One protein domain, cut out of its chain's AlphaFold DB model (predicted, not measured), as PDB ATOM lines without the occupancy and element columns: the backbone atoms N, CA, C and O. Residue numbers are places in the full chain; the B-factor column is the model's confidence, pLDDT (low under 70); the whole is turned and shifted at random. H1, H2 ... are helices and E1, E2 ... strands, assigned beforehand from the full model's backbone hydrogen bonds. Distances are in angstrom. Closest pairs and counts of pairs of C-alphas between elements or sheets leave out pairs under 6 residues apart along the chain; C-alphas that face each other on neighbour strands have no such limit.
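This is residues 38 to 90 and 147 to 184 of the 184 residues of the protein "DUF2971 domain-containing protein" of Klebsiella michiganensis (UniProt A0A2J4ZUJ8). An elongated arrangement with few contacts between its helices: H1 and H2 form one end, a small parallel pair of strands, E1 and E2, lies toward the other, and the long loop of residues 152 to 169 and the short helix H4 come between. H3 turns off from the end of H2, and residues 84 to 90 stick out. The printed part has 91 residues in the order H1, H2, H3, E1, H4, E2, mostly helix by class, with under half of the residues in named elements. It is only just compact, close to loose, with a radius of gyration of the C-alphas of 14.6 A and spans of 48 by 26 by 24 A.

H1, residues 45 to 56, begins at C-alpha 45 (35.656, 45.037, 32.511) and is 16.5 A long. H2, residues 67 to 77, is 15.5 A long; H3 is residues 80 to 87. E1 is residues 149 to 151, H4 residues 170 to 175, and E2 residues 176 to 178, ending at C-alpha 178 (27.295, 46.179, 10.614).

H1 and H2 are near each other, their closest C-alphas 8.1 A apart. H2 and H3 are close but not clearly touching, at a steep tilt of 63 degrees, the same way; the closest C-alphas, of Lys 76 and Phe 82, are 6.3 A apart. H1 and H4 are apart. E1, H4 and E2 form a strand-helix-strand unit, two parallel neighbour strands with a helix between, its crossover right-handed. N 151 and O 177, 3.0 A apart, are within hydrogen-bond range. Every O i to N i+4 pair is within range in H1, H2 and H3; H4 has 0 of 2, but 3 of 3 O i to N i+3 pairs.

The C-alphas of Lys 61 and Tyr 183, the two farthest apart, are 48.3 A apart. Residues 91 to 146 are not printed, leaving 16.9 A between C-alphas 90 and 147. E1 to H4 is a long link. Residues 56 to 64 have pLDDT under 70.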
ATOM      1  N   PRO A  38      26.333  43.405  21.543       92.44
ATOM      2  CA  PRO A  38      27.642  44.048  21.659       92.44
ATOM      3  C   PRO A  38      28.718  43.099  22.200       92.44
ATOM      4  O   PRO A  38      28.438  42.107  22.873       92.44
ATOM      5  N   THR A  39      29.984  43.412  21.925       93.00
ATOM      6  CA  THR A  39      31.115  42.684  22.510       93.00
ATOM      7  C   THR A  39      31.311  43.055  23.977       93.00
ATOM      8  O   THR A  39      31.007  44.163  24.414       93.00
ATOM      9  N   VAL A  40      31.878  42.136  24.754       93.44
ATOM     10  CA  VAL A  40      32.300  42.404  26.134       93.44
ATOM     11  C   VAL A  40      33.827  42.421  26.143       93.44
ATOM     12  O   VAL A  40      34.415  41.334  26.155       93.44
ATOM     13  N   PRO A  41      34.489  43.591  26.093       93.56
ATOM     14  CA  PRO A  41      35.947  43.660  26.043       93.56
ATOM     15  C   PRO A  41      36.591  43.303  27.391       93.56
ATOM     16  O   PRO A  41      35.959  43.353  28.448       93.56
ATOM     17  N   ASP A  42      37.868  42.910  27.357       92.81
ATOM     18  CA  ASP A  42      38.641  42.632  28.578       92.81
ATOM     19  C   ASP A  42      39.083  43.924  29.279       92.81
ATOM     20  O   ASP A  42      39.059  44.012  30.512       92.81
ATOM     21  N   VAL A  43      39.466  44.931  28.489       94.31
ATOM     22  CA  VAL A  43      39.791  46.280  28.967       94.31
ATOM     23  C   VAL A  43      38.508  46.942  29.472       94.31
ATOM     24  O   VAL A  43      37.451  46.784  28.879       94.31
ATOM     25  N   GLY A  44      38.574  47.627  30.616       93.00
ATOM     26  CA  GLY A  44      37.405  48.267  31.235       93.00
ATOM     27  C   GLY A  44      36.495  47.327  32.043       93.00
ATOM     28  O   GLY A  44      35.798  47.800  32.939       93.00
ATOM     29  N   PHE A  45      36.565  45.999  31.858       93.06
ATOM     30  CA  PHE A  45      35.656  45.037  32.511       93.06
ATOM     31  C   PHE A  45      35.615  45.159  34.041       93.06
ATOM     32  O   PHE A  45      34.546  45.204  34.650       93.06
ATOM     33  N   ASN A  46      36.778  45.259  34.692       90.38
ATOM     34  CA  ASN A  46      36.840  45.382  36.153       90.38
ATOM     35  C   ASN A  46      36.212  46.695  36.648       90.38
ATOM     36  O   ASN A  46      35.580  46.712  37.707       90.38
ATOM     37  N   LYS A  47      36.365  47.786  35.884       92.19
ATOM     38  CA  LYS A  47      35.746  49.080  36.196       92.19
ATOM     39  C   LYS A  47      34.230  49.002  36.008       92.19
ATOM     40  O   LYS A  47      33.500  49.401  36.912       92.19
ATOM     41  N   PHE A  48      33.771  48.389  34.912       92.12
ATOM     42  CA  PHE A  48      32.357  48.132  34.635       92.12
ATOM     43  C   PHE A  48      31.694  47.350  35.773       92.12
ATOM     44  O   PHE A  48      30.740  47.828  36.383       92.12
ATOM     45  N   ILE A  49      32.252  46.194  36.146       89.12
ATOM     46  CA  ILE A  49      31.711  45.364  37.229       89.12
ATOM     47  C   ILE A  49      31.710  46.113  38.567       89.12
ATOM     48  O   ILE A  49      30.719  46.063  39.295       89.12
ATOM     49  N   LYS A  50      32.785  46.843  38.898       87.00
ATOM     50  CA  LYS A  50      32.848  47.647  40.130       87.00
ATOM     51  C   LYS A  50      31.767  48.732  40.149       87.00
ATOM     52  O   LYS A  50      31.148  48.937  41.194       87.00
ATOM     53  N   ARG A  51      31.523  49.392  39.013       88.00
ATOM     54  CA  ARG A  51      30.487  50.420  38.855       88.00
ATOM     55  C   ARG A  51      29.086  49.833  38.995       88.00
ATOM     56  O   ARG A  51      28.327  50.323  39.824       88.00
ATOM     57  N   VAL A  52      28.767  48.768  38.257       84.75
ATOM     58  CA  VAL A  52      27.462  48.086  38.322       84.75
ATOM     59  C   VAL A  52      27.199  47.582  39.742       84.75
ATOM     60  O   VAL A  52      26.162  47.878  40.328       84.75
ATOM     61  N   ASN A  53      28.169  46.910  40.363       82.12
ATOM     62  CA  ASN A  53      28.043  46.470  41.752       82.12
ATOM     63  C   ASN A  53      27.825  47.666  42.697       82.12
ATOM     64  O   ASN A  53      26.965  47.611  43.565       82.12
ATOM     65  N   GLY A  54      28.534  48.783  42.504       79.62
ATOM     66  CA  GLY A  54      28.337  50.013  43.276       79.62
ATOM     67  C   GLY A  54      26.936  50.622  43.141       79.62
ATOM     68  O   GLY A  54      26.343  50.975  44.154       79.62
ATOM     69  N   GLN A  55      26.397  50.702  41.923       74.81
ATOM     70  CA  GLN A  55      25.092  51.310  41.644       74.81
ATOM     71  C   GLN A  55      23.922  50.459  42.164       74.81
ATOM     72  O   GLN A  55      23.011  50.988  42.797       74.81
ATOM     73  N   TYR A  56      23.966  49.136  41.975       65.44
ATOM     74  CA  TYR A  56      22.869  48.239  42.366       65.44
ATOM     75  C   TYR A  56      22.987  47.689  43.803       65.44
ATOM     76  O   TYR A  56      22.017  47.155  44.345       65.44
ATOM     77  N   SER A  57      24.140  47.845  44.470       59.38
ATOM     78  CA  SER A  57      24.328  47.411  45.868       59.38
ATOM     79  C   SER A  57      23.721  48.342  46.919       59.38
ATOM     80  O   SER A  57      23.636  47.964  48.085       59.38
ATOM     81  N   ASN A  58      23.199  49.515  46.554       55.16
ATOM     82  CA  ASN A  58      22.482  50.349  47.527       55.16
ATOM     83  C   ASN A  58      21.188  49.680  48.056       55.16
ATOM     84  O   ASN A  58      20.635  50.141  49.049       55.16
ATOM     85  N   LYS A  59      20.742  48.555  47.461       52.88
ATOM     86  CA  LYS A  59      19.650  47.695  47.969       52.88
ATOM     87  C   LYS A  59      20.052  46.225  48.246       52.88
ATOM     88  O   LYS A  59      19.218  45.456  48.718       52.88
ATOM     89  N   ARG A  60      21.297  45.796  47.976       54.38
ATOM     90  CA  ARG A  60      21.796  44.407  48.180       54.38
ATOM     91  C   ARG A  60      23.259  44.408  48.645       54.38
ATOM     92  O   ARG A  60      24.019  45.271  48.235       54.38
ATOM     93  N   LYS A  61      23.694  43.432  49.464       55.53
ATOM     94  CA  LYS A  61      25.101  43.307  49.923       55.53
ATOM     95  C   LYS A  61      26.080  43.497  48.751       55.53
ATOM     96  O   LYS A  61      25.992  42.763  47.773       55.53
ATOM     97  N   LYS A  62      27.027  44.440  48.870       58.69
ATOM     98  CA  LYS A  62      28.159  44.582  47.934       58.69
ATOM     99  C   LYS A  62      28.854  43.231  47.790       58.69
ATOM    100  O   LYS A  62      29.419  42.727  48.761       58.69
ATOM    101  N   TYR A  63      28.829  42.655  46.594       59.06
ATOM    102  CA  TYR A  63      29.511  41.390  46.338       59.06
ATOM    103  C   TYR A  63      31.016  41.651  46.235       59.06
ATOM    104  O   TYR A  63      31.456  42.444  45.400       59.06
ATOM    105  N   ARG A  64      31.828  41.021  47.089       64.56
ATOM    106  CA  ARG A  64      33.278  40.948  46.868       64.56
ATOM    107  C   ARG A  64      33.516  39.838  45.858       64.56
ATOM    108  O   ARG A  64      33.381  38.679  46.218       64.56
ATOM    109  N   LEU A  65      33.840  40.207  44.625       70.25
ATOM    110  CA  LEU A  65      34.101  39.237  43.570       70.25
ATOM    111  C   LEU A  65      35.562  38.793  43.621       70.25
ATOM    112  O   LEU A  65      36.474  39.602  43.444       70.25
ATOM    113  N   GLY A  66      35.781  37.506  43.867       80.00
ATOM    114  CA  GLY A  66      37.064  36.850  43.663       80.00
ATOM    115  C   GLY A  66      37.390  36.685  42.174       80.00
ATOM    116  O   GLY A  66      36.536  36.821  41.296       80.00
ATOM    117  N   HIS A  67      38.641  36.336  41.869       82.50
ATOM    118  CA  HIS A  67      39.113  36.174  40.489       82.50
ATOM    119  C   HIS A  67      38.290  35.148  39.681       82.50
ATOM    120  O   HIS A  67      37.894  35.415  38.548       82.50
ATOM    121  N   LYS A  68      37.957  34.001  40.291       84.81
ATOM    122  CA  LYS A  68      37.142  32.941  39.667       84.81
ATOM    123  C   LYS A  68      35.723  33.414  39.324       84.81
ATOM    124  O   LYS A  68      35.175  33.050  38.284       84.81
ATOM    125  N   GLU A  69      35.136  34.246  40.177       83.75
ATOM    126  CA  GLU A  69      33.805  34.813  39.948       83.75
ATOM    127  C   GLU A  69      33.838  35.840  38.813       83.75
ATOM    128  O   GLU A  69      32.964  35.810  37.953       83.75
ATOM    129  N   LEU A  70      34.876  36.683  38.736       84.69
ATOM    130  CA  LEU A  70      35.051  37.632  37.627       84.69
ATOM    131  C   LEU A  70      35.153  36.932  36.267       84.69
ATOM    132  O   LEU A  70      34.533  37.388  35.306       84.69
ATOM    133  N   ILE A  71      35.891  35.819  36.187       86.25
ATOM    134  CA  ILE A  71      35.946  34.987  34.974       86.25
ATOM    135  C   ILE A  71      34.546  34.463  34.640       86.25
ATOM    136  O   ILE A  71      34.083  34.607  33.513       86.25
ATOM    137  N   THR A  72      33.837  33.928  35.635       87.44
ATOM    138  CA  THR A  72      32.492  33.363  35.447       87.44
ATOM    139  C   THR A  72      31.492  34.417  34.959       87.44
ATOM    140  O   THR A  72      30.743  34.167  34.018       87.44
ATOM    141  N   HIS A  73      31.487  35.611  35.556       86.25
ATOM    142  CA  HIS A  73      30.635  36.723  35.126       86.25
ATOM    143  C   HIS A  73      30.956  37.178  33.707       86.25
ATOM    144  O   HIS A  73      30.039  37.450  32.939       86.25
ATOM    145  N   ARG A  74      32.239  37.224  33.342       89.25
ATOM    146  CA  ARG A  74      32.662  37.571  31.984       89.25
ATOM    147  C   ARG A  74      32.144  36.568  30.963       89.25
ATOM    148  O   ARG A  74      31.581  36.977  29.955       89.25
ATOM    149  N   THR A  75      32.298  35.275  31.239       90.62
ATOM    150  CA  THR A  75      31.781  34.212  30.370       90.62
ATOM    151  C   THR A  75      30.266  34.304  30.228       90.62
ATOM    152  O   THR A  75      29.763  34.199  29.116       90.62
ATOM    153  N   LYS A  76      29.539  34.574  31.320       91.12
ATOM    154  CA  LYS A  76      28.083  34.770  31.275       91.12
ATOM    155  C   LYS A  76      27.679  35.991  30.452       91.12
ATOM    156  O   LYS A  76      26.788  35.880  29.635       91.12
ATOM    157  N   LEU A  77      28.341  37.138  30.611       90.88
ATOM    158  CA  LEU A  77      28.020  38.343  29.831       90.88
ATOM    159  C   LEU A  77      28.261  38.167  28.323       90.88
ATOM    160  O   LEU A  77      27.692  38.900  27.524       90.88
ATOM    161  N   ARG A  78      29.104  37.205  27.936       91.25
ATOM    162  CA  ARG A  78      29.376  36.839  26.539       91.25
ATOM    163  C   ARG A  78      28.478  35.717  26.014       91.25
ATOM    164  O   ARG A  78      28.655  35.324  24.868       91.25
ATOM    165  N   SER A  79      27.586  35.152  26.829       90.94
ATOM    166  CA  SER A  79      26.759  34.023  26.407       90.94
ATOM    167  C   SER A  79      25.474  34.473  25.713       90.94
ATOM    168  O   SER A  79      24.912  35.525  26.024       90.94
ATOM    169  N   GLU A  80      24.956  33.613  24.834       89.12
ATOM    170  CA  GLU A  80      23.625  33.776  24.233       89.12
ATOM    171  C   GLU A  80      22.511  33.810  25.288       89.12
ATOM    172  O   GLU A  80      21.487  34.451  25.088       89.12
ATOM    173  N   ASP A  81      22.705  33.167  26.444       91.31
ATOM    174  CA  ASP A  81      21.745  33.253  27.547       91.31
ATOM    175  C   ASP A  81      21.630  34.674  28.091       91.31
ATOM    176  O   ASP A  81      20.525  35.130  28.372       91.31
ATOM    177  N   PHE A  82      22.752  35.388  28.229       89.94
ATOM    178  CA  PHE A  82      22.704  36.786  28.639       89.94
ATOM    179  C   PHE A  82      22.061  37.646  27.555       89.94
ATOM    180  O   PHE A  82      21.195  38.450  27.896       89.94
ATOM    181  N   ARG A  83      22.422  37.424  26.280       89.69
ATOM    182  CA  ARG A  83      21.767  38.058  25.124       89.69
ATOM    183  C   ARG A  83      20.256  37.935  25.209       89.69
ATOM    184  O   ARG A  83      19.572  38.945  25.311       89.69
ATOM    185  N   ARG A  84      19.772  36.698  25.293       91.38
ATOM    186  CA  ARG A  84      18.354  36.382  25.405       91.38
ATOM    187  C   ARG A  84      17.699  37.120  26.567       91.38
ATOM    188  O   ARG A  84      16.672  37.738  26.356       91.38
ATOM    189  N   VAL A  85      18.298  37.097  27.760       89.94
ATOM    190  CA  VAL A  85      17.720  37.750  28.947       89.94
ATOM    191  C   VAL A  85      17.594  39.266  28.778       89.94
ATOM    192  O   VAL A  85      16.578  39.817  29.183       89.94
ATOM    193  N   TYR A  86      18.577  39.973  28.205       86.50
ATOM    194  CA  TYR A  86      18.427  41.430  28.055       86.50
ATOM    195  C   TYR A  86      17.590  41.843  26.841       86.50
ATOM    196  O   TYR A  86      17.050  42.946  26.854       86.50
ATOM    197  N   THR A  87      17.456  40.996  25.814       88.62
ATOM    198  CA  THR A  87      16.613  41.283  24.639       88.62
ATOM    199  C   THR A  87      15.213  40.674  24.723       88.62
ATOM    200  O   THR A  87      14.416  40.905  23.818       88.62
ATOM    201  N   GLU A  88      14.876  39.895  25.757       86.50
ATOM    202  CA  GLU A  88      13.613  39.134  25.815       86.50
ATOM    203  C   GLU A  88      12.370  40.024  25.679       86.50
ATOM    204  O   GLU A  88      11.414  39.656  25.005       86.50
ATOM    205  N   ASN A  89      12.422  41.229  26.249       83.81
ATOM    206  CA  ASN A  89      11.311  42.182  26.245       83.81
ATOM    207  C   ASN A  89      11.441  43.239  25.137       83.81
ATOM    208  O   ASN A  89      10.728  44.238  25.151       83.81
ATOM    209  N   PHE A  90      12.376  43.061  24.198       86.44
ATOM    210  CA  PHE A  90      12.565  43.999  23.098       86.44
ATOM    211  C   PHE A  90      11.671  43.605  21.925       86.44
ATOM    212  O   PHE A  90      11.496  42.430  21.602       86.44
ATOM    213  N   ASP A 147      17.815  56.646  14.620       88.62
ATOM    214  CA  ASP A 147      18.772  56.439  13.538       88.62
ATOM    215  C   ASP A 147      19.754  55.314  13.891       88.62
ATOM    216  O   ASP A 147      20.279  55.226  15.005       88.62
ATOM    217  N   VAL A 148      20.019  54.468  12.901       91.81
ATOM    218  CA  VAL A 148      21.014  53.398  12.982       91.81
ATOM    219  C   VAL A 148      22.401  53.972  12.686       91.81
ATOM    220  O   VAL A 148      22.581  54.789  11.781       91.81
ATOM    221  N   ILE A 149      23.404  53.517  13.436       92.50
ATOM    222  CA  ILE A 149      24.813  53.870  13.257       92.50
ATOM    223  C   ILE A 149      25.515  52.710  12.545       92.50
ATOM    224  O   ILE A 149      25.686  51.633  13.108       92.50
ATOM    225  N   TYR A 150      25.975  52.921  11.315       93.31
ATOM    226  CA  TYR A 150      26.673  51.877  10.561       93.31
ATOM    227  C   TYR A 150      28.176  51.854  10.866       93.31
ATOM    228  O   TYR A 150      28.866  52.871  10.770       93.31
ATOM    229  N   SER A 151      28.710  50.681  11.220       93.69
ATOM    230  CA  SER A 151      30.113  50.515  11.621       93.69
ATOM    231  C   SER A 151      30.702  49.181  11.158       93.69
ATOM    232  O   SER A 151      30.040  48.147  11.174       93.69
ATOM    233  N   ASN A 152      31.982  49.183  10.770       94.50
ATOM    234  CA  ASN A 152      32.745  47.947  10.522       94.50
ATOM    235  C   ASN A 152      33.143  47.241  11.826       94.50
ATOM    236  O   ASN A 152      33.477  46.059  11.826       94.50
ATOM    237  N   ASN A 153      33.147  47.979  12.935       92.31
ATOM    238  CA  ASN A 153      33.512  47.469  14.242       92.31
ATOM    239  C   ASN A 153      32.246  47.146  15.023       92.31
ATOM    240  O   ASN A 153      31.396  48.021  15.213       92.31
ATOM    241  N   ARG A 154      32.163  45.912  15.525       91.69
ATOM    242  CA  ARG A 154      31.118  45.511  16.464       91.69
ATOM    243  C   ARG A 154      31.234  46.377  17.728       91.69
ATOM    244  O   ARG A 154      32.335  46.478  18.281       91.69
ATOM    245  N   PRO A 155      30.141  47.001  18.192       93.88
ATOM    246  CA  PRO A 155      30.192  47.899  19.338       93.88
ATOM    247  C   PRO A 155      30.587  47.140  20.609       93.88
ATOM    248  O   PRO A 155      30.424  45.919  20.716       93.88
ATOM    249  N   SER A 156      31.115  47.866  21.589       94.38
ATOM    250  CA  SER A 156      31.423  47.315  22.909       94.38
ATOM    251  C   SER A 156      30.304  47.645  23.888       94.38
ATOM    252  O   SER A 156      29.722  48.721  23.838       94.38
ATOM    253  N   LEU A 157      30.021  46.743  24.826       92.94
ATOM    254  CA  LEU A 157      29.014  46.977  25.860       92.94
ATOM    255  C   LEU A 157      29.388  48.187  26.733       92.94
ATOM    256  O   LEU A 157      28.512  48.931  27.164       92.94
ATOM    257  N   PHE A 158      30.684  48.392  26.967       94.25
ATOM    258  CA  PHE A 158      31.248  49.496  27.737       94.25
ATOM    259  C   PHE A 158      32.605  49.932  27.166       94.25
ATOM    260  O   PHE A 158      33.240  49.176  26.429       94.25
ATOM    261  N   ASP A 159      33.052  51.132  27.530       94.56
ATOM    262  CA  ASP A 159      34.350  51.690  27.130       94.56
ATOM    263  C   ASP A 159      35.524  51.237  28.033       94.56
ATOM    264  O   ASP A 159      35.376  50.437  28.963       94.56
ATOM    265  N   ASN A 160      36.721  51.782  27.795       94.62
ATOM    266  CA  ASN A 160      37.933  51.474  28.571       94.62
ATOM    267  C   ASN A 160      37.854  51.900  30.053       94.62
ATOM    268  O   ASN A 160      38.634  51.422  30.894       94.62
ATOM    269  N   ASP A 161      36.912  52.778  30.390       93.94
ATOM    270  CA  ASP A 161      36.597  53.207  31.747       93.94
ATOM    271  C   ASP A 161      35.425  52.430  32.362       93.94
ATOM    272  O   ASP A 161      35.107  52.596  33.542       93.94
ATOM    273  N   GLY A 162      34.860  51.477  31.618       92.25
ATOM    274  CA  GLY A 162      33.733  50.658  32.040       92.25
ATOM    275  C   GLY A 162      32.413  51.425  32.049       92.25
ATOM    276  O   GLY A 162      31.480  51.029  32.759       92.25
ATOM    277  N   LEU A 163      32.323  52.534  31.316       92.38
ATOM    278  CA  LEU A 163      31.125  53.350  31.165       92.38
ATOM    279  C   LEU A 163      30.270  52.847  29.995       92.38
ATOM    280  O   LEU A 163      30.770  52.248  29.052       92.38
ATOM    281  N   THR A 164      28.956  53.042  30.100       89.88
ATOM    282  CA  THR A 164      27.937  52.534  29.157       89.88
ATOM    283  C   THR A 164      27.140  53.671  28.514       89.88
ATOM    284  O   THR A 164      26.002  53.470  28.113       89.88
ATOM    285  N   ASN A 165      27.684  54.887  28.515       87.19
ATOM    286  CA  ASN A 165      26.998  56.120  28.113       87.19
ATOM    287  C   ASN A 165      27.761  56.904  27.033       87.19
ATOM    288  O   ASN A 165      27.533  58.098  26.879       87.19
ATOM    289  N   SER A 166      28.677  56.251  26.317       85.62
ATOM    290  CA  SER A 166      29.270  56.813  25.100       85.62
ATOM    291  C   SER A 166      28.388  56.545  23.873       85.62
ATOM    292  O   SER A 166      27.477  55.710  23.924       85.62
ATOM    293  N   ASP A 167      28.714  57.192  22.754       82.94
ATOM    294  CA  ASP A 167      27.974  57.135  21.484       82.94
ATOM    295  C   ASP A 167      27.776  55.720  20.921       82.94
ATOM    296  O   ASP A 167      26.870  55.499  20.128       82.94
ATOM    297  N   THR A 168      28.599  54.744  21.316       81.94
ATOM    298  CA  THR A 168      28.547  53.367  20.780       81.94
ATOM    299  C   THR A 168      28.570  52.286  21.864       81.94
ATOM    300  O   THR A 168      28.881  51.127  21.589       81.94
ATOM    301  N   THR A 169      28.239  52.642  23.110       88.62
ATOM    302  CA  THR A 169      28.199  51.704  24.251       88.62
ATOM    303  C   THR A 169      26.822  51.656  24.905       88.62
ATOM    304  O   THR A 169      25.994  52.534  24.673       88.62
ATOM    305  N   GLY A 170      26.577  50.657  25.757       83.94
ATOM    306  CA  GLY A 170      25.302  50.514  26.461       83.94
ATOM    307  C   GLY A 170      24.122  50.419  25.495       83.94
ATOM    308  O   GLY A 170      24.167  49.633  24.556       83.94
ATOM    309  N   THR A 171      23.084  51.229  25.709       77.88
ATOM    310  CA  THR A 171      21.895  51.255  24.840       77.88
ATOM    311  C   THR A 171      22.225  51.703  23.417       77.88
ATOM    312  O   THR A 171      21.681  51.145  22.472       77.88
ATOM    313  N   ASN A 172      23.164  52.636  23.234       85.88
ATOM    314  CA  ASN A 172      23.543  53.100  21.895       85.88
ATOM    315  C   ASN A 172      24.257  52.011  21.086       85.88
ATOM    316  O   ASN A 172      24.183  52.009  19.862       85.88
ATOM    317  N   ALA A 173      24.892  51.036  21.748       90.25
ATOM    318  CA  ALA A 173      25.451  49.874  21.063       90.25
ATOM    319  C   ALA A 173      24.373  49.058  20.327       90.25
ATOM    320  O   ALA A 173      24.671  48.424  19.322       90.25
ATOM    321  N   CYS A 174      23.123  49.094  20.797       87.31
ATOM    322  CA  CYS A 174      21.996  48.437  20.141       87.31
ATOM    323  C   CYS A 174      21.557  49.138  18.845       87.31
ATOM    324  O   CYS A 174      20.871  48.528  18.036       87.31
ATOM    325  N   LEU A 175      21.955  50.399  18.637       90.44
ATOM    326  CA  LEU A 175      21.701  51.146  17.402       90.44
ATOM    327  C   LEU A 175      22.819  50.966  16.373       90.44
ATOM    328  O   LEU A 175      22.718  51.494  15.269       90.44
ATOM    329  N   VAL A 176      23.896  50.255  16.718       92.62
ATOM    330  CA  VAL A 176      25.006  50.030  15.797       92.62
ATOM    331  C   VAL A 176      24.741  48.781  14.970       92.62
ATOM    332  O   VAL A 176      24.627  47.686  15.520       92.62
ATOM    333  N   LYS A 177      24.722  48.945  13.649       93.12
ATOM    334  CA  LYS A 177      24.574  47.858  12.680       93.12
ATOM    335  C   LYS A 177      25.855  47.675  11.875       93.12
ATOM    336  O   LYS A 177      26.614  48.627  11.655       93.12
ATOM    337  N   ALA A 178      26.124  46.446  11.439       93.38
ATOM    338  CA  ALA A 178      27.295  46.179  10.614       93.38
ATOM    339  C   ALA A 178      27.226  46.984   9.306       93.38
ATOM    340  O   ALA A 178      26.194  47.033   8.641       93.38
ATOM    341  N   LYS A 179      28.348  47.598   8.918       94.69
ATOM    342  CA  LYS A 179      28.419  48.498   7.755       94.69
ATOM    343  C   LYS A 179      28.008  47.844   6.434       94.69
ATOM    344  O   LYS A 179      27.558  48.527   5.530       94.69
ATOM    345  N   VAL A 180      28.121  46.522   6.320       93.12
ATOM    346  CA  VAL A 180      27.654  45.782   5.135       93.12
ATOM    347  C   VAL A 180      26.154  45.951   4.874       93.12
ATOM    348  O   VAL A 180      25.734  45.799   3.734       93.12
ATOM    349  N   TRP A 181      25.377  46.321   5.894       92.12
ATOM    350  CA  TRP A 181      23.954  46.637   5.801       92.12
ATOM    351  C   TRP A 181      23.671  48.139   5.655       92.12
ATOM    352  O   TRP A 181      22.526  48.548   5.773       92.12
ATOM    353  N   GLU A 182      24.672  48.993   5.403       93.75
ATOM    354  CA  GLU A 182      24.469  50.455   5.303       93.75
ATOM    355  C   GLU A 182      23.564  50.887   4.144       93.75
ATOM    356  O   GLU A 182      23.160  52.045   4.065       93.75
ATOM    357  N   TYR A 183      23.262  49.957   3.238       90.38
ATOM    358  CA  TYR A 183      22.289  50.169   2.184       90.38
ATOM    359  C   TYR A 183      20.842  50.120   2.684       90.38
ATOM    360  O   TYR A 183      19.980  50.508   1.907       90.38
ATOM    361  N   GLU A 184      20.554  49.598   3.882       87.81
ATOM    362  CA  GLU A 184      19.185  49.497   4.419       87.81
ATOM    363  C   GLU A 184      18.524  50.864   4.653       87.81
ATOM    364  O   GLU A 184      19.175  51.799   5.177       87.81
TER     365      GLU A 184